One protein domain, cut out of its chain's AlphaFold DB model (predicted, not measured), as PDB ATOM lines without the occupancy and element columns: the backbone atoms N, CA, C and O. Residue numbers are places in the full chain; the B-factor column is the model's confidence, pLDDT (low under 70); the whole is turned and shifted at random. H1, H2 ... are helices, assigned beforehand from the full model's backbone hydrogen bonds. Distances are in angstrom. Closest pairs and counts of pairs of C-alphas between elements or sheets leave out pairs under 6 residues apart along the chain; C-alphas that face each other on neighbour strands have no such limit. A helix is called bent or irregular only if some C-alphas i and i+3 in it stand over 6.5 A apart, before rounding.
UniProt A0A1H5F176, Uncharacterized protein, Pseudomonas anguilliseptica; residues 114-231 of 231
ATOM      1  N   ASN A 114     -56.849 -13.702 -45.035       67.50
ATOM      2  CA  ASN A 114     -56.390 -13.427 -43.695       67.50
ATOM      3  C   ASN A 114     -57.392 -12.508 -43.000       67.50
ATOM      4  O   ASN A 114     -57.226 -11.286 -42.964       67.50
ATOM      5  N   SER A 115     -58.493 -13.094 -42.528       77.06
ATOM      6  CA  SER A 115     -59.558 -12.307 -41.921       77.06
ATOM      7  C   SER A 115     -59.033 -11.626 -40.656       77.06
ATOM      8  O   SER A 115     -58.524 -12.254 -39.723       77.06
ATOM      9  N   GLU A 116     -59.167 -10.304 -40.601       86.00
ATOM     10  CA  GLU A 116     -58.846  -9.527 -39.405       86.00
ATOM     11  C   GLU A 116     -59.585 -10.058 -38.164       86.00
ATOM     12  O   GLU A 116     -59.032 -10.058 -37.063       86.00
ATOM     13  N   GLY A 117     -60.784 -10.617 -38.368       87.25
ATOM     14  CA  GLY A 117     -61.553 -11.321 -37.347       87.25
ATOM     15  C   GLY A 117     -60.792 -12.482 -36.705       87.25
ATOM     16  O   GLY A 117     -60.700 -12.532 -35.480       87.25
ATOM     17  N   TYR A 118     -60.187 -13.379 -37.492       88.56
ATOM     18  CA  TYR A 118     -59.434 -14.508 -36.936       88.56
ATOM     19  C   TYR A 118     -58.192 -14.051 -36.161       88.56
ATOM     20  O   TYR A 118     -57.935 -14.530 -35.056       88.56
ATOM     21  N   ARG A 119     -57.471 -13.044 -36.670       89.19
ATOM     22  CA  ARG A 119     -56.330 -12.450 -35.949       89.19
ATOM     23  C   ARG A 119     -56.742 -11.895 -34.590       89.19
ATOM     24  O   ARG A 119     -56.023 -12.080 -33.609       89.19
ATOM     25  N   ASN A 120     -57.900 -11.247 -34.519       92.69
ATOM     26  CA  ASN A 120     -58.440 -10.754 -33.256       92.69
ATOM     27  C   ASN A 120     -58.832 -11.899 -32.312       92.69
ATOM     28  O   ASN A 120     -58.543 -11.800 -31.124       92.69
ATOM     29  N   LEU A 121     -59.387 -13.009 -32.811       92.81
ATOM     30  CA  LEU A 121     -59.652 -14.195 -31.982       92.81
ATOM     31  C   LEU A 121     -58.365 -14.783 -31.387       92.81
ATOM     32  O   LEU A 121     -58.315 -15.063 -30.191       92.81
ATOM     33  N   VAL A 122     -57.307 -14.910 -32.194       94.38
ATOM     34  CA  VAL A 122     -55.997 -15.398 -31.732       94.38
ATOM     35  C   VAL A 122     -55.389 -14.457 -30.683       94.38
ATOM     36  O   VAL A 122     -54.850 -14.930 -29.682       94.38
ATOM     37  N   ARG A 123     -55.513 -13.133 -30.857       95.75
ATOM     38  CA  ARG A 123     -55.095 -12.142 -29.843       95.75
ATOM     39  C   ARG A 123     -55.870 -12.294 -28.541       95.75
ATOM     40  O   ARG A 123     -55.256 -12.362 -27.485       95.75
ATOM     41  N   VAL A 124     -57.195 -12.408 -28.611       94.69
ATOM     42  CA  VAL A 124     -58.042 -12.595 -27.423       94.69
ATOM     43  C   VAL A 124     -57.673 -13.883 -26.685       94.69
ATOM     44  O   VAL A 124     -57.581 -13.876 -25.460       94.69
ATOM     45  N   ALA A 125     -57.411 -14.975 -27.407       92.38
ATOM     46  CA  ALA A 125     -56.956 -16.225 -26.803       92.38
ATOM     47  C   ALA A 125     -55.601 -16.060 -26.094       92.38
ATOM     48  O   ALA A 125     -55.444 -16.491 -24.951       92.38
ATOM     49  N   ARG A 126     -54.654 -15.375 -26.745       96.00
ATOM     50  CA  ARG A 126     -53.332 -15.047 -26.197       96.00
ATOM     51  C   ARG A 126     -53.414 -14.170 -24.945       96.00
ATOM     52  O   ARG A 126     -52.750 -14.446 -23.952       96.00
ATOM     53  N   ASP A 127     -54.255 -13.148 -24.948       96.50
ATOM     54  CA  ASP A 127     -54.420 -12.278 -23.781       96.50
ATOM     55  C   ASP A 127     -55.150 -13.006 -22.638       96.50
ATOM     56  O   ASP A 127     -54.804 -12.839 -21.468       96.50
ATOM     57  N   SER A 128     -56.100 -13.889 -22.964       94.69
ATOM     58  CA  SER A 128     -56.796 -14.728 -21.982       94.69
ATOM     59  C   SER A 128     -55.855 -15.690 -21.250       94.69
ATOM     60  O   SER A 128     -55.981 -15.851 -20.033       94.69
ATOM     61  N   ILE A 129     -54.896 -16.310 -21.947       95.81
ATOM     62  CA  ILE A 129     -53.919 -17.196 -21.300       95.81
ATOM     63  C   ILE A 129     -52.905 -16.427 -20.455       95.81
ATOM     64  O   ILE A 129     -52.578 -16.887 -19.363       95.81
ATOM     65  N   LEU A 130     -52.476 -15.237 -20.886       96.56
ATOM     66  CA  LEU A 130     -51.591 -14.380 -20.093       96.56
ATOM     67  C   LEU A 130     -52.262 -13.885 -18.808       96.56
ATOM     68  O   LEU A 130     -51.625 -13.849 -17.757       96.56
ATOM     69  N   LEU A 131     -53.554 -13.560 -18.869       96.56
ATOM     70  CA  LEU A 131     -54.329 -13.203 -17.684       96.56
ATOM     71  C   LEU A 131     -54.439 -14.390 -16.720       96.56
ATOM     72  O   LEU A 131     -54.136 -14.251 -15.536       96.56
ATOM     73  N   ALA A 132     -54.790 -15.576 -17.227       95.88
ATOM     74  CA  ALA A 132     -54.853 -16.787 -16.409       95.88
ATOM     75  C   ALA A 132     -53.477 -17.171 -15.826       95.88
ATOM     76  O   ALA A 132     -53.395 -17.690 -14.712       95.88
ATOM     77  N   ARG A 133     -52.391 -16.886 -16.557       96.94
ATOM     78  CA  ARG A 133     -51.014 -17.070 -16.096       96.94
ATOM     79  C   ARG A 133     -50.674 -16.136 -14.934       96.94
ATOM     80  O   ARG A 133     -50.149 -16.598 -13.929       96.94
ATOM     81  N   ALA A 134     -50.996 -14.849 -15.037       96.94
ATOM     82  CA  ALA A 134     -50.749 -13.898 -13.955       96.94
ATOM     83  C   ALA A 134     -51.490 -14.301 -12.665       96.94
ATOM     84  O   ALA A 134     -50.925 -14.244 -11.570       96.94
ATOM     85  N   GLU A 135     -52.733 -14.778 -12.798       96.00
ATOM     86  CA  GLU A 135     -53.503 -15.316 -11.673       96.00
ATOM     87  C   GLU A 135     -52.809 -16.533 -11.038       96.00
ATOM     88  O   GLU A 135     -52.609 -16.550  -9.821       96.00
ATOM     89  N   ILE A 136     -52.404 -17.536 -11.830       96.69
ATOM     90  CA  ILE A 136     -51.795 -18.754 -11.274       96.69
ATOM     91  C   ILE A 136     -50.392 -18.506 -10.705       96.69
ATOM     92  O   ILE A 136     -50.060 -19.098  -9.684       96.69
ATOM     93  N   GLU A 137     -49.590 -17.623 -11.306       96.75
ATOM     94  CA  GLU A 137     -48.241 -17.298 -10.823       96.75
ATOM     95  C   GLU A 137     -48.285 -16.623  -9.446       96.75
ATOM     96  O   GLU A 137     -47.510 -16.992  -8.563       96.75
ATOM     97  N   SER A 138     -49.228 -15.700  -9.220       96.94
ATOM     98  CA  SER A 138     -49.394 -15.071  -7.900       96.94
ATOM     99  C   SER A 138     -49.707 -16.096  -6.803       96.94
ATOM    100  O   SER A 138     -49.068 -16.103  -5.751       96.94
ATOM    101  N   ILE A 139     -50.620 -17.031  -7.082       97.00
ATOM    102  CA  ILE A 139     -50.995 -18.094  -6.144       97.00
ATOM    103  C   ILE A 139     -49.852 -19.103  -5.983       97.00
ATOM    104  O   ILE A 139     -49.617 -19.590  -4.880       97.00
ATOM    105  N   ALA A 140     -49.111 -19.408  -7.050       95.69
ATOM    106  CA  ALA A 140     -47.965 -20.308  -6.995       95.69
ATOM    107  C   ALA A 140     -46.870 -19.773  -6.062       95.69
ATOM    108  O   ALA A 140     -46.309 -20.549  -5.291       95.69
ATOM    109  N   LEU A 141     -46.612 -18.459  -6.065       96.75
ATOM    110  CA  LEU A 141     -45.679 -17.826  -5.126       96.75
ATOM    111  C   LEU A 141     -46.146 -17.965  -3.669       96.75
ATOM    112  O   LEU A 141     -45.336 -18.311  -2.808       96.75
ATOM    113  N   GLU A 142     -47.441 -17.768  -3.393       96.06
ATOM    114  CA  GLU A 142     -48.020 -18.034  -2.064       96.06
ATOM    115  C   GLU A 142     -47.840 -19.510  -1.669       96.06
ATOM    116  O   GLU A 142     -47.404 -19.814  -0.560       96.06
ATOM    117  N   CYS A 143     -48.094 -20.440  -2.591       95.38
ATOM    118  CA  CYS A 143     -47.935 -21.875  -2.349       95.38
ATOM    119  C   CYS A 143     -46.483 -22.254  -2.046       95.38
ATOM    120  O   CYS A 143     -46.239 -23.049  -1.143       95.38
ATOM    121  N   VAL A 144     -45.507 -21.682  -2.755       95.25
ATOM    122  CA  VAL A 144     -44.083 -21.919  -2.480       95.25
ATOM    123  C   VAL A 144     -43.697 -21.362  -1.109       95.25
ATOM    124  O   VAL A 144     -42.990 -22.031  -0.357       95.25
ATOM    125  N   ALA A 145     -44.209 -20.186  -0.739       93.81
ATOM    126  CA  ALA A 145     -43.941 -19.584   0.563       93.81
ATOM    127  C   ALA A 145     -44.541 -20.384   1.735       93.81
ATOM    128  O   ALA A 145     -43.915 -20.488   2.791       93.81
ATOM    129  N   VAL A 146     -45.744 -20.948   1.568       93.50
ATOM    130  CA  VAL A 146     -46.473 -21.646   2.643       93.50
ATOM    131  C   VAL A 146     -46.168 -23.149   2.676       93.50
ATOM    132  O   VAL A 146     -46.009 -23.721   3.757       93.50
ATOM    133  N   TRP A 147     -46.062 -23.798   1.514       92.94
ATOM    134  CA  TRP A 147     -45.925 -25.255   1.381       92.94
ATOM    135  C   TRP A 147     -44.543 -25.724   0.900       92.94
ATOM    136  O   TRP A 147     -44.261 -26.921   0.976       92.94
ATOM    137  N   GLY A 148     -43.674 -24.812   0.455       92.94
ATOM    138  CA  GLY A 148     -42.276 -25.085   0.112       92.94
ATOM    139  C   GLY A 148     -41.978 -25.247  -1.384       92.94
ATOM    140  O   GLY A 148     -42.864 -25.349  -2.235       92.94
ATOM    141  N   GLU A 149     -40.681 -25.310  -1.700       92.94
ATOM    142  CA  GLU A 149     -40.120 -25.288  -3.065       92.94
ATOM    143  C   GLU A 149     -40.565 -26.460  -3.955       92.94
ATOM    144  O   GLU A 149     -40.572 -26.349  -5.180       92.94
ATOM    145  N   SER A 150     -41.015 -27.579  -3.376       92.12
ATOM    146  CA  SER A 150     -41.494 -28.728  -4.157       92.12
ATOM    147  C   SER A 150     -42.672 -28.387  -5.075       92.12
ATOM    148  O   SER A 150     -42.898 -29.094  -6.057       92.12
ATOM    149  N   TYR A 151     -43.437 -27.333  -4.769       90.94
ATOM    150  CA  TYR A 151     -44.533 -26.869  -5.621       90.94
ATOM    151  C   TYR A 151     -44.043 -26.095  -6.849       90.94
ATOM    152  O   TYR A 151     -44.684 -26.178  -7.895       90.94
ATOM    153  N   GLU A 152     -42.894 -25.422  -6.775       93.00
ATOM    154  CA  GLU A 152     -42.338 -24.655  -7.896       93.00
ATOM    155  C   GLU A 152     -42.082 -25.561  -9.107       93.00
ATOM    156  O   GLU A 152     -42.560 -25.298 -10.211       93.00
ATOM    157  N   ILE A 153     -41.417 -26.696  -8.872       91.00
ATOM    158  CA  ILE A 153     -41.095 -27.690  -9.906       91.00
ATOM    159  C   ILE A 153     -42.372 -28.216 -10.581       91.00
ATOM    160  O   ILE A 153     -42.384 -28.474 -11.788       91.00
ATOM    161  N   LYS A 154     -43.471 -28.355  -9.824       89.88
ATOM    162  CA  LYS A 154     -44.756 -28.820 -10.365       89.88
ATOM    163  C   LYS A 154     -45.370 -27.790 -11.318       89.88
ATOM    164  O   LYS A 154     -45.841 -28.168 -12.389       89.88
ATOM    165  N   PHE A 155     -45.319 -26.500 -10.980       93.50
ATOM    166  CA  PHE A 155     -45.817 -25.430 -11.853       93.50
ATOM    167  C   PHE A 155     -44.951 -25.225 -13.100       93.50
ATOM    168  O   PHE A 155     -45.487 -24.974 -14.179       93.50
ATOM    169  N   GLN A 156     -43.629 -25.387 -12.995       93.62
ATOM    170  CA  GLN A 156     -42.719 -25.184 -14.128       93.62
ATOM    171  C   GLN A 156     -43.107 -26.019 -15.359       93.62
ATOM    172  O   GLN A 156     -43.076 -25.503 -16.473       93.62
ATOM    173  N   LYS A 157     -43.549 -27.271 -15.182       90.44
ATOM    174  CA  LYS A 157     -43.941 -28.144 -16.306       90.44
ATOM    175  C   LYS A 157     -45.098 -27.571 -17.133       90.44
ATOM    176  O   LYS A 157     -45.014 -27.541 -18.361       90.44
ATOM    177  N   ILE A 158     -46.167 -27.109 -16.477       93.06
ATOM    178  CA  ILE A 158     -47.325 -26.536 -17.180       93.06
ATOM    179  C   ILE A 158     -47.003 -25.159 -17.768       93.06
ATOM    180  O   ILE A 158     -47.388 -24.890 -18.906       93.06
ATOM    181  N   LEU A 159     -46.219 -24.341 -17.059       95.06
ATOM    182  CA  LEU A 159     -45.756 -23.041 -17.553       95.06
ATOM    183  C   LEU A 159     -44.870 -23.186 -18.801       95.06
ATOM    184  O   LEU A 159     -44.987 -22.399 -19.733       95.06
ATOM    185  N   MET A 160     -44.010 -24.209 -18.866       92.94
ATOM    186  CA  MET A 160     -43.186 -24.484 -20.050       92.94
ATOM    187  C   MET A 160     -44.024 -24.863 -21.276       92.94
ATOM    188  O   MET A 160     -43.696 -24.463 -22.395       92.94
ATOM    189  N   PHE A 161     -45.089 -25.646 -21.083       93.50
ATOM    190  CA  PHE A 161     -45.998 -26.007 -22.171       93.50
ATOM    191  C   PHE A 161     -46.786 -24.790 -22.668       93.50
ATOM    192  O   PHE A 161     -46.858 -24.548 -23.872       93.50
ATOM    193  N   GLU A 162     -47.322 -23.990 -21.746       95.69
ATOM    194  CA  GLU A 162     -48.005 -22.739 -22.073       95.69
ATOM    195  C   GLU A 162     -47.093 -21.752 -22.808       95.69
ATOM    196  O   GLU A 162     -47.470 -21.242 -23.860       95.69
ATOM    197  N   ASP A 163     -45.875 -21.537 -22.315       95.75
ATOM    198  CA  ASP A 163     -44.886 -20.653 -22.933       95.75
ATOM    199  C   ASP A 163     -44.580 -21.059 -24.386       95.75
ATOM    200  O   ASP A 163     -44.456 -20.203 -25.266       95.75
ATOM    201  N   ALA A 164     -44.532 -22.363 -24.677       93.19
ATOM    202  CA  ALA A 164     -44.385 -22.854 -26.043       93.19
ATOM    203  C   ALA A 164     -45.587 -22.478 -26.931       93.19
ATOM    204  O   ALA A 164     -45.389 -22.069 -28.082       93.19
ATOM    205  N   CYS A 165     -46.813 -22.573 -26.406       94.25
ATOM    206  CA  CYS A 165     -48.027 -22.154 -27.107       94.25
ATOM    207  C   CYS A 165     -48.040 -20.640 -27.359       94.25
ATOM    208  O   CYS A 165     -48.190 -20.209 -28.506       94.25
ATOM    209  N   THR A 166     -47.809 -19.836 -26.322       95.94
ATOM    210  CA  THR A 166     -47.817 -18.369 -26.391       95.94
ATOM    211  C   THR A 166     -46.744 -17.848 -27.344       95.94
ATOM    212  O   THR A 166     -47.042 -17.035 -28.217       95.94
ATOM    213  N   LYS A 167     -45.519 -18.391 -27.300       94.62
ATOM    214  CA  LYS A 167     -44.456 -18.044 -28.263       94.62
ATOM    215  C   LYS A 167     -44.829 -18.374 -29.705       94.62
ATOM    216  O   LYS A 167     -44.430 -17.652 -30.620       94.62
ATOM    217  N   CYS A 168     -45.549 -19.471 -29.933       94.12
ATOM    218  CA  CYS A 168     -46.007 -19.834 -31.270       94.12
ATOM    219  C   CYS A 168     -47.063 -18.842 -31.782       94.12
ATOM    220  O   CYS A 168     -46.971 -18.391 -32.926       94.12
ATOM    221  N   ILE A 169     -48.015 -18.465 -30.925       95.38
ATOM    222  CA  ILE A 169     -49.044 -17.467 -31.237       95.38
ATOM    223  C   ILE A 169     -48.415 -16.090 -31.499       95.38
ATOM    224  O   ILE A 169     -48.716 -15.469 -32.516       95.38
ATOM    225  N   ASP A 170     -47.495 -15.639 -30.649       95.25
ATOM    226  CA  ASP A 170     -46.835 -14.335 -30.787       95.25
ATOM    227  C   ASP A 170     -46.059 -14.225 -32.100       95.25
ATOM    228  O   ASP A 170     -46.157 -13.220 -32.809       95.25
ATOM    229  N   ARG A 171     -45.341 -15.289 -32.479       93.44
ATOM    230  CA  ARG A 171     -44.649 -15.351 -33.774       93.44
ATOM    231  C   ARG A 171     -45.616 -15.265 -34.943       93.44
ATOM    232  O   ARG A 171     -45.296 -14.595 -35.917       93.44
ATOM    233  N   TYR A 172     -46.772 -15.917 -34.861       93.69
ATOM    234  CA  TYR A 172     -47.792 -15.830 -35.901       93.69
ATOM    235  C   TYR A 172     -48.395 -14.433 -36.007       93.69
ATOM    236  O   TYR A 172     -48.466 -13.885 -37.105       93.69
ATOM    237  N   LEU A 173     -48.774 -13.825 -34.883       93.06
ATOM    238  CA  LEU A 173     -49.316 -12.467 -34.866       93.06
ATOM    239  C   LEU A 173     -48.313 -11.459 -35.435       93.06
ATOM    240  O   LEU A 173     -48.700 -10.552 -36.173       93.06
ATOM    241  N   PHE A 174     -47.026 -11.646 -35.135       91.12
ATOM    242  CA  PHE A 174     -45.950 -10.841 -35.696       91.12
ATOM    243  C   PHE A 174     -45.743 -11.097 -37.194       91.12
ATOM    244  O   PHE A 174     -45.707 -10.144 -37.971       91.12
ATOM    245  N   TRP A 175     -45.678 -12.364 -37.618       90.00
ATOM    246  CA  TRP A 175     -45.575 -12.760 -39.028       90.00
ATOM    247  C   TRP A 175     -46.694 -12.144 -39.880       90.00
ATOM    248  O   TRP A 175     -46.465 -11.642 -40.978       90.00
ATOM    249  N   ASN A 176     -47.895 -12.088 -39.312       87.81
ATOM    250  CA  ASN A 176     -49.106 -11.585 -39.941       87.81
ATOM    251  C   ASN A 176     -49.252 -10.040 -39.879       87.81
ATOM    252  O   ASN A 176     -50.187  -9.456 -40.428       87.81
ATOM    253  N   SER A 177     -48.328  -9.326 -39.233       87.44
ATOM    254  CA  SER A 177     -48.380  -7.855 -39.160       87.44
ATOM    255  C   SER A 177     -48.045  -7.152 -40.487       87.44
ATOM    256  O   SER A 177     -48.276  -5.952 -40.613       87.44
ATOM    257  N   GLY A 178     -47.527  -7.880 -41.485       79.44
ATOM    258  CA  GLY A 178     -47.242  -7.361 -42.830       79.44
ATOM    259  C   GLY A 178     -45.974  -6.504 -42.947       79.44
ATOM    260  O   GLY A 178     -45.676  -6.017 -44.032       79.44
ATOM    261  N   GLY A 179     -45.212  -6.332 -41.863       78.94
ATOM    262  CA  GLY A 179     -43.996  -5.508 -41.832       78.94
ATOM    263  C   GLY A 179     -42.685  -6.239 -42.148       78.94
ATOM    264  O   GLY A 179     -41.620  -5.659 -41.954       78.94
ATOM    265  N   LEU A 180     -42.731  -7.506 -42.573       84.50
ATOM    266  CA  LEU A 180     -41.537  -8.340 -42.739       84.50
ATOM    267  C   LEU A 180     -41.043  -8.396 -44.182       84.50
ATOM    268  O   LEU A 180     -41.835  -8.452 -45.122       84.50
ATOM    269  N   SER A 181     -39.718  -8.458 -44.344       86.56
ATOM    270  CA  SER A 181     -39.112  -8.819 -45.626       86.56
ATOM    271  C   SER A 181     -39.477 -10.262 -46.008       86.56
ATOM    272  O   SER A 181     -39.848 -11.070 -45.156       86.56
ATOM    273  N   GLU A 182     -39.342 -10.631 -47.285       83.19
ATOM    274  CA  GLU A 182     -39.626 -12.005 -47.735       83.19
ATOM    275  C   GLU A 182     -38.737 -13.047 -47.023       83.19
ATOM    276  O   GLU A 182     -39.197 -14.135 -46.667       83.19
ATOM    277  N   VAL A 183     -37.467 -12.704 -46.780       82.81
ATOM    278  CA  VAL A 183     -36.511 -13.568 -46.069       82.81
ATOM    279  C   VAL A 183     -36.936 -13.748 -44.613       82.81
ATOM    280  O   VAL A 183     -36.983 -14.881 -44.128       82.81
ATOM    281  N   ASP A 184     -37.310 -12.658 -43.940       87.00
ATOM    282  CA  ASP A 184     -37.782 -12.710 -42.556       87.00
ATOM    283  C   ASP A 184     -39.094 -13.489 -42.456       87.00
ATOM    284  O   ASP A 184     -39.237 -14.346 -41.588       87.00
ATOM    285  N   SER A 185     -40.021 -13.285 -43.393       85.69
ATOM    286  CA  SER A 185     -41.291 -14.013 -43.450       85.69
ATOM    287  C   SER A 185     -41.081 -15.534 -43.488       85.69
ATOM    288  O   SER A 185     -41.682 -16.252 -42.686       85.69
ATOM    289  N   LYS A 186     -40.153 -16.030 -44.323       87.88
ATOM    290  CA  LYS A 186     -39.802 -17.465 -44.396       87.88
ATOM    291  C   LYS A 186     -39.091 -17.983 -43.141       87.88
ATOM    292  O   LYS A 186     -39.237 -19.151 -42.776       87.88
ATOM    293  N   LEU A 187     -38.284 -17.156 -42.475       88.44
ATOM    294  CA  LEU A 187     -37.656 -17.532 -41.202       88.44
ATOM    295  C   LEU A 187     -38.701 -17.652 -40.087       88.44
ATOM    296  O   LEU A 187     -38.682 -18.619 -39.319       88.44
ATOM    297  N   PHE A 188     -39.640 -16.709 -40.029       88.31
ATOM    298  CA  PHE A 188     -40.748 -16.732 -39.082       88.31
ATOM    299  C   PHE A 188     -41.694 -17.908 -39.337       88.31
ATOM    300  O   PHE A 188     -42.029 -18.604 -38.376       88.31
ATOM    301  N   SER A 189     -42.053 -18.203 -40.592       89.31
ATOM    302  CA  SER A 189     -42.916 -19.346 -40.926       89.31
ATOM    303  C   SER A 189     -42.309 -20.671 -40.450       89.31
ATOM    304  O   SER A 189     -42.945 -21.423 -39.704       89.31
ATOM    305  N   ARG A 190     -41.019 -20.902 -40.730       91.56
ATOM    306  CA  ARG A 190     -40.261 -22.053 -40.205       91.56
ATOM    307  C   ARG A 190     -40.239 -22.092 -38.679       91.56
ATOM    308  O   ARG A 190     -40.397 -23.162 -38.090       91.56
ATOM    309  N   GLY A 191     -40.057 -20.943 -38.030       88.81
ATOM    310  CA  GLY A 191     -40.064 -20.822 -36.573       88.81
ATOM    311  C   GLY A 191     -41.418 -21.156 -35.940       88.81
ATOM    312  O   GLY A 191     -41.448 -21.753 -34.858       88.81
ATOM    313  N   ILE A 192     -42.523 -20.802 -36.599       91.50
ATOM    314  CA  ILE A 192     -43.891 -21.146 -36.186       91.50
ATOM    315  C   ILE A 192     -44.128 -22.643 -36.383       91.50
ATOM    316  O   ILE A 192     -44.569 -23.313 -35.454       91.50
ATOM    317  N   ILE A 193     -43.760 -23.200 -37.541       92.00
ATOM    318  CA  ILE A 193     -43.909 -24.635 -37.822       92.00
ATOM    319  C   ILE A 193     -43.100 -25.473 -36.828       92.00
ATOM    320  O   ILE A 193     -43.634 -26.422 -36.259       92.00
ATOM    321  N   ALA A 194     -41.840 -25.118 -36.569       91.69
ATOM    322  CA  ALA A 194     -41.001 -25.811 -35.591       91.69
ATOM    323  C   ALA A 194     -41.556 -25.688 -34.161       91.69
ATOM    324  O   ALA A 194     -41.506 -26.651 -33.394       91.69
ATOM    325  N   GLY A 195     -42.114 -24.525 -33.808       88.31
ATOM    326  CA  GLY A 195     -42.835 -24.319 -32.551       88.31
ATOM    327  C   GLY A 195     -44.055 -25.233 -32.443       88.31
ATOM    328  O   GLY A 195     -44.182 -25.966 -31.470       88.31
ATOM    329  N   GLY A 196     -44.884 -25.279 -33.484       88.69
ATOM    330  CA  GLY A 196     -46.042 -26.163 -33.582       88.69
ATOM    331  C   GLY A 196     -45.692 -27.645 -33.510       88.69
ATOM    332  O   GLY A 196     -46.381 -28.401 -32.838       88.69
ATOM    333  N   VAL A 197     -44.601 -28.071 -34.155       89.94
ATOM    334  CA  VAL A 197     -44.090 -29.447 -34.048       89.94
ATOM    335  C   VAL A 197     -43.638 -29.748 -32.623       89.94
ATOM    336  O   VAL A 197     -43.924 -30.829 -32.128       89.94
ATOM    337  N   ARG A 198     -42.981 -28.802 -31.941       87.94
ATOM    338  CA  ARG A 198     -42.596 -28.966 -30.534       87.94
ATOM    339  C   ARG A 198     -43.817 -29.072 -29.627       87.94
ATOM    340  O   ARG A 198     -43.852 -29.970 -28.798       87.94
ATOM    341  N   VAL A 199     -44.803 -28.192 -29.810       87.25
ATOM    342  CA  VAL A 199     -46.076 -28.232 -29.081       87.25
ATOM    343  C   VAL A 199     -46.758 -29.581 -29.318       87.25
ATOM    344  O   VAL A 199     -47.048 -30.279 -28.356       87.25
ATOM    345  N   ASN A 200     -46.889 -30.010 -30.576       86.81
ATOM    346  CA  ASN A 200     -47.413 -31.331 -30.930       86.81
ATOM    347  C   ASN A 200     -46.574 -32.490 -30.391       86.81
ATOM    348  O   ASN A 200     -47.132 -33.540 -30.133       86.81
ATOM    349  N   GLY A 201     -45.266 -32.327 -30.206       81.69
ATOM    350  CA  GLY A 201     -44.392 -33.372 -29.680       81.69
ATOM    351  C   GLY A 201     -44.652 -33.724 -28.214       81.69
ATOM    352  O   GLY A 201     -44.208 -34.779 -27.773       81.69
ATOM    353  N   PHE A 202     -45.373 -32.882 -27.466       75.56
ATOM    354  CA  PHE A 202     -45.744 -33.183 -26.081       75.56
ATOM    355  C   PHE A 202     -46.864 -34.236 -25.961       75.56
ATOM    356  O   PHE A 202     -47.058 -34.767 -24.873       75.56
ATOM    357  N   TYR A 203     -47.610 -34.553 -27.030       78.19
ATOM    358  CA  TYR A 203     -48.772 -35.459 -26.979       78.19
ATOM    359  C   TYR A 203     -49.112 -36.047 -28.371       78.19
ATOM    360  O   TYR A 203     -48.437 -35.781 -29.356       78.19
ATOM    361  N   ALA A 204     -50.165 -36.862 -28.497       75.12
ATOM    362  CA  ALA A 204     -50.506 -37.594 -29.733       75.12
ATOM    363  C   ALA A 204     -50.998 -36.731 -30.928       75.12
ATOM    364  O   ALA A 204     -51.432 -37.267 -31.946       75.12
ATOM    365  N   GLY A 205     -50.933 -35.398 -30.844       78.44
ATOM    366  CA  GLY A 205     -51.376 -34.486 -31.908       78.44
ATOM    367  C   GLY A 205     -52.889 -34.210 -31.956       78.44
ATOM    368  O   GLY A 205     -53.317 -33.355 -32.737       78.44
ATOM    369  N   ASP A 206     -53.690 -34.864 -31.117       89.75
ATOM    370  CA  ASP A 206     -55.141 -34.691 -31.007       89.75
ATOM    371  C   ASP A 206     -55.563 -33.975 -29.709       89.75
ATOM    372  O   ASP A 206     -54.745 -33.653 -28.847       89.75
ATOM    373  N   TYR A 207     -56.853 -33.639 -29.617       89.75
ATOM    374  CA  TYR A 207     -57.406 -32.900 -28.479       89.75
ATOM    375  C   TYR A 207     -57.331 -33.719 -27.185       89.75
ATOM    376  O   TYR A 207     -56.883 -33.205 -26.160       89.75
ATOM    377  N   ASP A 208     -57.704 -34.997 -27.244       92.50
ATOM    378  CA  ASP A 208     -57.698 -35.886 -26.080       92.50
ATOM    379  C   ASP A 208     -56.280 -36.113 -25.546       92.50
ATOM    380  O   ASP A 208     -56.078 -36.136 -24.332       92.50
ATOM    381  N   GLY A 209     -55.281 -36.179 -26.429       90.94
ATOM    382  CA  GLY A 209     -53.872 -36.238 -26.066       90.94
ATOM    383  C   GLY A 209     -53.408 -35.001 -25.300       90.94
ATOM    384  O   GLY A 209     -52.708 -35.144 -24.302       90.94
ATOM    385  N   VAL A 210     -53.829 -33.793 -25.696       91.44
ATOM    386  CA  VAL A 210     -53.513 -32.567 -24.935       91.44
ATOM    387  C   VAL A 210     -54.199 -32.549 -23.592       91.44
ATOM    388  O   VAL A 210     -53.563 -32.228 -22.592       91.44
ATOM    389  N   VAL A 211     -55.487 -32.882 -23.551       93.12
ATOM    390  CA  VAL A 211     -56.228 -32.946 -22.289       93.12
ATOM    391  C   VAL A 211     -55.572 -33.960 -21.352       93.12
ATOM    392  O   VAL A 211     -55.388 -33.666 -20.171       93.12
ATOM    393  N   GLY A 212     -55.163 -35.116 -21.881       92.94
ATOM    394  CA  GLY A 212     -54.419 -36.147 -21.165       92.94
ATOM    395  C   GLY A 212     -53.079 -35.642 -20.633       92.94
ATOM    396  O   GLY A 212     -52.832 -35.758 -19.437       92.94
ATOM    397  N   TYR A 213     -52.266 -35.008 -21.478       92.31
ATOM    398  CA  TYR A 213     -50.970 -34.445 -21.088       92.31
ATOM    399  C   TYR A 213     -51.107 -33.329 -20.044       92.31
ATOM    400  O   TYR A 213     -50.436 -33.349 -19.016       92.31
ATOM    401  N   VAL A 214     -52.026 -32.379 -20.253       93.62
ATOM    402  CA  VAL A 214     -52.313 -31.307 -19.288       93.62
ATOM    403  C   VAL A 214     -52.796 -31.905 -17.966       93.62
ATOM    404  O   VAL A 214     -52.384 -31.454 -16.900       93.62
ATOM    405  N   LYS A 215     -53.631 -32.948 -18.001       94.56
ATOM    406  CA  LYS A 215     -54.044 -33.669 -16.795       94.56
ATOM    407  C   LYS A 215     -52.850 -34.325 -16.104       94.56
ATOM    408  O   LYS A 215     -52.693 -34.112 -14.908       94.56
ATOM    409  N   GLU A 216     -52.004 -35.042 -16.837       93.94
ATOM    410  CA  GLU A 216     -50.804 -35.709 -16.322       93.94
ATOM    411  C   GLU A 216     -49.874 -34.726 -15.600       93.94
ATOM    412  O   GLU A 216     -49.574 -34.918 -14.424       93.94
ATOM    413  N   ILE A 217     -49.497 -33.618 -16.247       92.44
ATOM    414  CA  ILE A 217     -48.579 -32.635 -15.644       92.44
ATOM    415  C   ILE A 217     -49.196 -31.886 -14.455       92.44
ATOM    416  O   ILE A 217     -48.463 -31.392 -13.602       92.44
ATOM    417  N   THR A 218     -50.529 -31.802 -14.376       94.12
ATOM    418  CA  THR A 218     -51.232 -31.200 -13.225       94.12
ATOM    419  C   THR A 218     -51.591 -32.196 -12.131       94.12
ATOM    420  O   THR A 218     -51.952 -31.767 -11.036       94.12
ATOM    421  N   CYS A 219     -51.465 -33.502 -12.380       95.00
ATOM    422  CA  CYS A 219     -51.911 -34.545 -11.458       95.00
ATOM    423  C   CYS A 219     -51.198 -34.440 -10.105       95.00
ATOM    424  O   CYS A 219     -51.840 -34.502  -9.060       95.00
ATOM    425  N   ASP A 220     -49.894 -34.155 -10.116       91.75
ATOM    426  CA  ASP A 220     -49.104 -33.965  -8.897       91.75
ATOM    427  C   ASP A 220     -49.564 -32.755  -8.068       91.75
ATOM    428  O   ASP A 220     -49.395 -32.746  -6.844       91.75
ATOM    429  N   ILE A 221     -50.094 -31.713  -8.718       92.50
ATOM    430  CA  ILE A 221     -50.630 -30.517  -8.053       92.50
ATOM    431  C   ILE A 221     -52.010 -30.841  -7.481       92.50
ATOM    432  O   ILE A 221     -52.273 -30.539  -6.323       92.50
ATOM    433  N   GLU A 222     -52.865 -31.506  -8.258       94.19
ATOM    434  CA  GLU A 222     -54.217 -31.909  -7.851       94.19
ATOM    435  C   GLU A 222     -54.202 -32.920  -6.693       94.19
ATOM    436  O   GLU A 222     -54.998 -32.804  -5.759       94.19
ATOM    437  N   ALA A 223     -53.267 -33.872  -6.699       93.44
ATOM    438  CA  ALA A 223     -53.081 -34.815  -5.600       93.44
ATOM    439  C   ALA A 223     -52.657 -34.093  -4.313       93.44
ATOM    440  O   ALA A 223     -53.238 -34.317  -3.252       93.44
ATOM    441  N   ALA A 224     -51.702 -33.165  -4.418       90.31
ATOM    442  CA  ALA A 224     -51.238 -32.377  -3.280       90.31
ATOM    443  C   ALA A 224     -52.323 -31.421  -2.751       90.31
ATOM    444  O   ALA A 224     -52.452 -31.229  -1.546       90.31
ATOM    445  N   LEU A 225     -53.142 -30.852  -3.639       91.75
ATOM    446  CA  LEU A 225     -54.328 -30.071  -3.275       91.75
ATOM    447  C   LEU A 225     -55.358 -30.913  -2.522       91.75
ATOM    448  O   LEU A 225     -55.908 -30.459  -1.525       91.75
ATOM    449  N   SER A 226     -55.606 -32.138  -2.986       92.25
ATOM    450  CA  SER A 226     -56.571 -33.047  -2.360       92.25
ATOM    451  C   SER A 226     -56.158 -33.402  -0.932       92.25
ATOM    452  O   SER A 226     -57.006 -33.439  -0.046       92.25
ATOM    453  N   GLU A 227     -54.860 -33.590  -0.683       90.88
ATOM    454  CA  GLU A 227     -54.329 -33.798   0.668       90.88
ATOM    455  C   GLU A 227     -54.603 -32.588   1.579       90.88
ATOM    456  O   GLU A 227     -55.074 -32.765   2.699       90.88
ATOM    457  N   LYS A 228     -54.381 -31.364   1.081       88.69
ATOM    458  CA  LYS A 228     -54.602 -30.117   1.840       88.69
ATOM    459  C   LYS A 228     -56.070 -29.785   2.086       88.69
ATOM    460  O   LYS A 228     -56.386 -29.133   3.072       88.69
ATOM    461  N   LEU A 229     -56.968 -30.204   1.197       87.88
ATOM    462  CA  LEU A 229     -58.409 -29.993   1.359       87.88
ATOM    463  C   LEU A 229     -59.047 -30.987   2.341       87.88
ATOM    464  O   LEU A 229     -60.130 -30.717   2.855       87.88
ATOM    465  N   LEU A 230     -58.407 -32.135   2.580       86.12
ATOM    466  CA  LEU A 230     -58.895 -33.174   3.494       86.12
ATOM    467  C   LEU A 230     -58.290 -33.085   4.908       86.12
ATOM    468  O   LEU A 230     -58.792 -33.760   5.809       86.12
ATOM    469  N   SER A 231     -57.220 -32.300   5.091       76.75
ATOM    470  CA  SER A 231     -56.502 -32.100   6.362       76.75
ATOM    471  C   SER A 231     -57.064 -30.956   7.198       76.75
ATOM    472  O   SER A 231     -57.182 -31.138   8.431       76.75
TER     473      SER A 231
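Overview. This is residues 114 to 231 of the 231 residues of an uncharacterized protein of Pseudomonas anguilliseptica (UniProt A0A1H5F176). Two long helices, H1 and H2, make a helical hairpin, with H2 in the middle of the whole; H3 folds back along the later part of H2, and H4, broken by a bend, crosses the early part of H2 near that bend. The printed part has 118 residues with four named helices, H1, H2, H3 and H4 in chain order, and no named strand: all helix. It is loose, with a radius of gyration of the C-alphas of 17.5 A, and its outline is a rod spanning 59 by 29 by 25 A.

Arrangement. H1, residues 116 to 147, and H2, residues 150 to 175, form a hairpin over a tight link; they touch, closest at the C-alphas of Val 144 and Tyr 151, 5.9 A, at a shallow tilt of 18 degrees, opposite ways. H2 is the hub and has a kink of 31 degrees near residue 161. H3, residues 182 to 201, forms a second hairpin with H2; they touch, closest at the C-alphas of Cys 168 and Ile 192, 5.5 A, at 32 degrees, only just shallow. H4, residues 207 to 230, was assigned as one helix by its hydrogen bonds but is bent, with C-alphas 217 and 220 6.9 A apart; its arms H4a, 207 to 217, and H4b, 220 to 230, stand at 62 degrees, a steep tilt. H2 touches H4a with residues 154 to 158 alone, closest at the C-alphas of Ile 158 and Ile 217, 6.4 A, and H4b with residues 151 to 155 alone, closest at those of Lys 154 and Ile 221, 6.5 A. H1 is apart from H3, H4a and H4b. Every O i to N i+4 pair is within hydrogen-bond range in H1, H3, H4a and H4b, and 19 of 22 in H2.

Along the chain. H1 begins at C-alpha 116, (-58.846, -9.527, -39.405), and is 45.6 A long; H2 is 38.6 A and H3 28.4 A. H4b ends at C-alpha 230, (-58.895, -33.174, 3.494).

Size, cuts and confidence. The C-alphas farthest apart, those of Glu 182 and Ser 231, are 60.1 A apart. The printed part has no cut and no long link. Mean pLDDT of the printed part is 90.9; residue 114 is under 70.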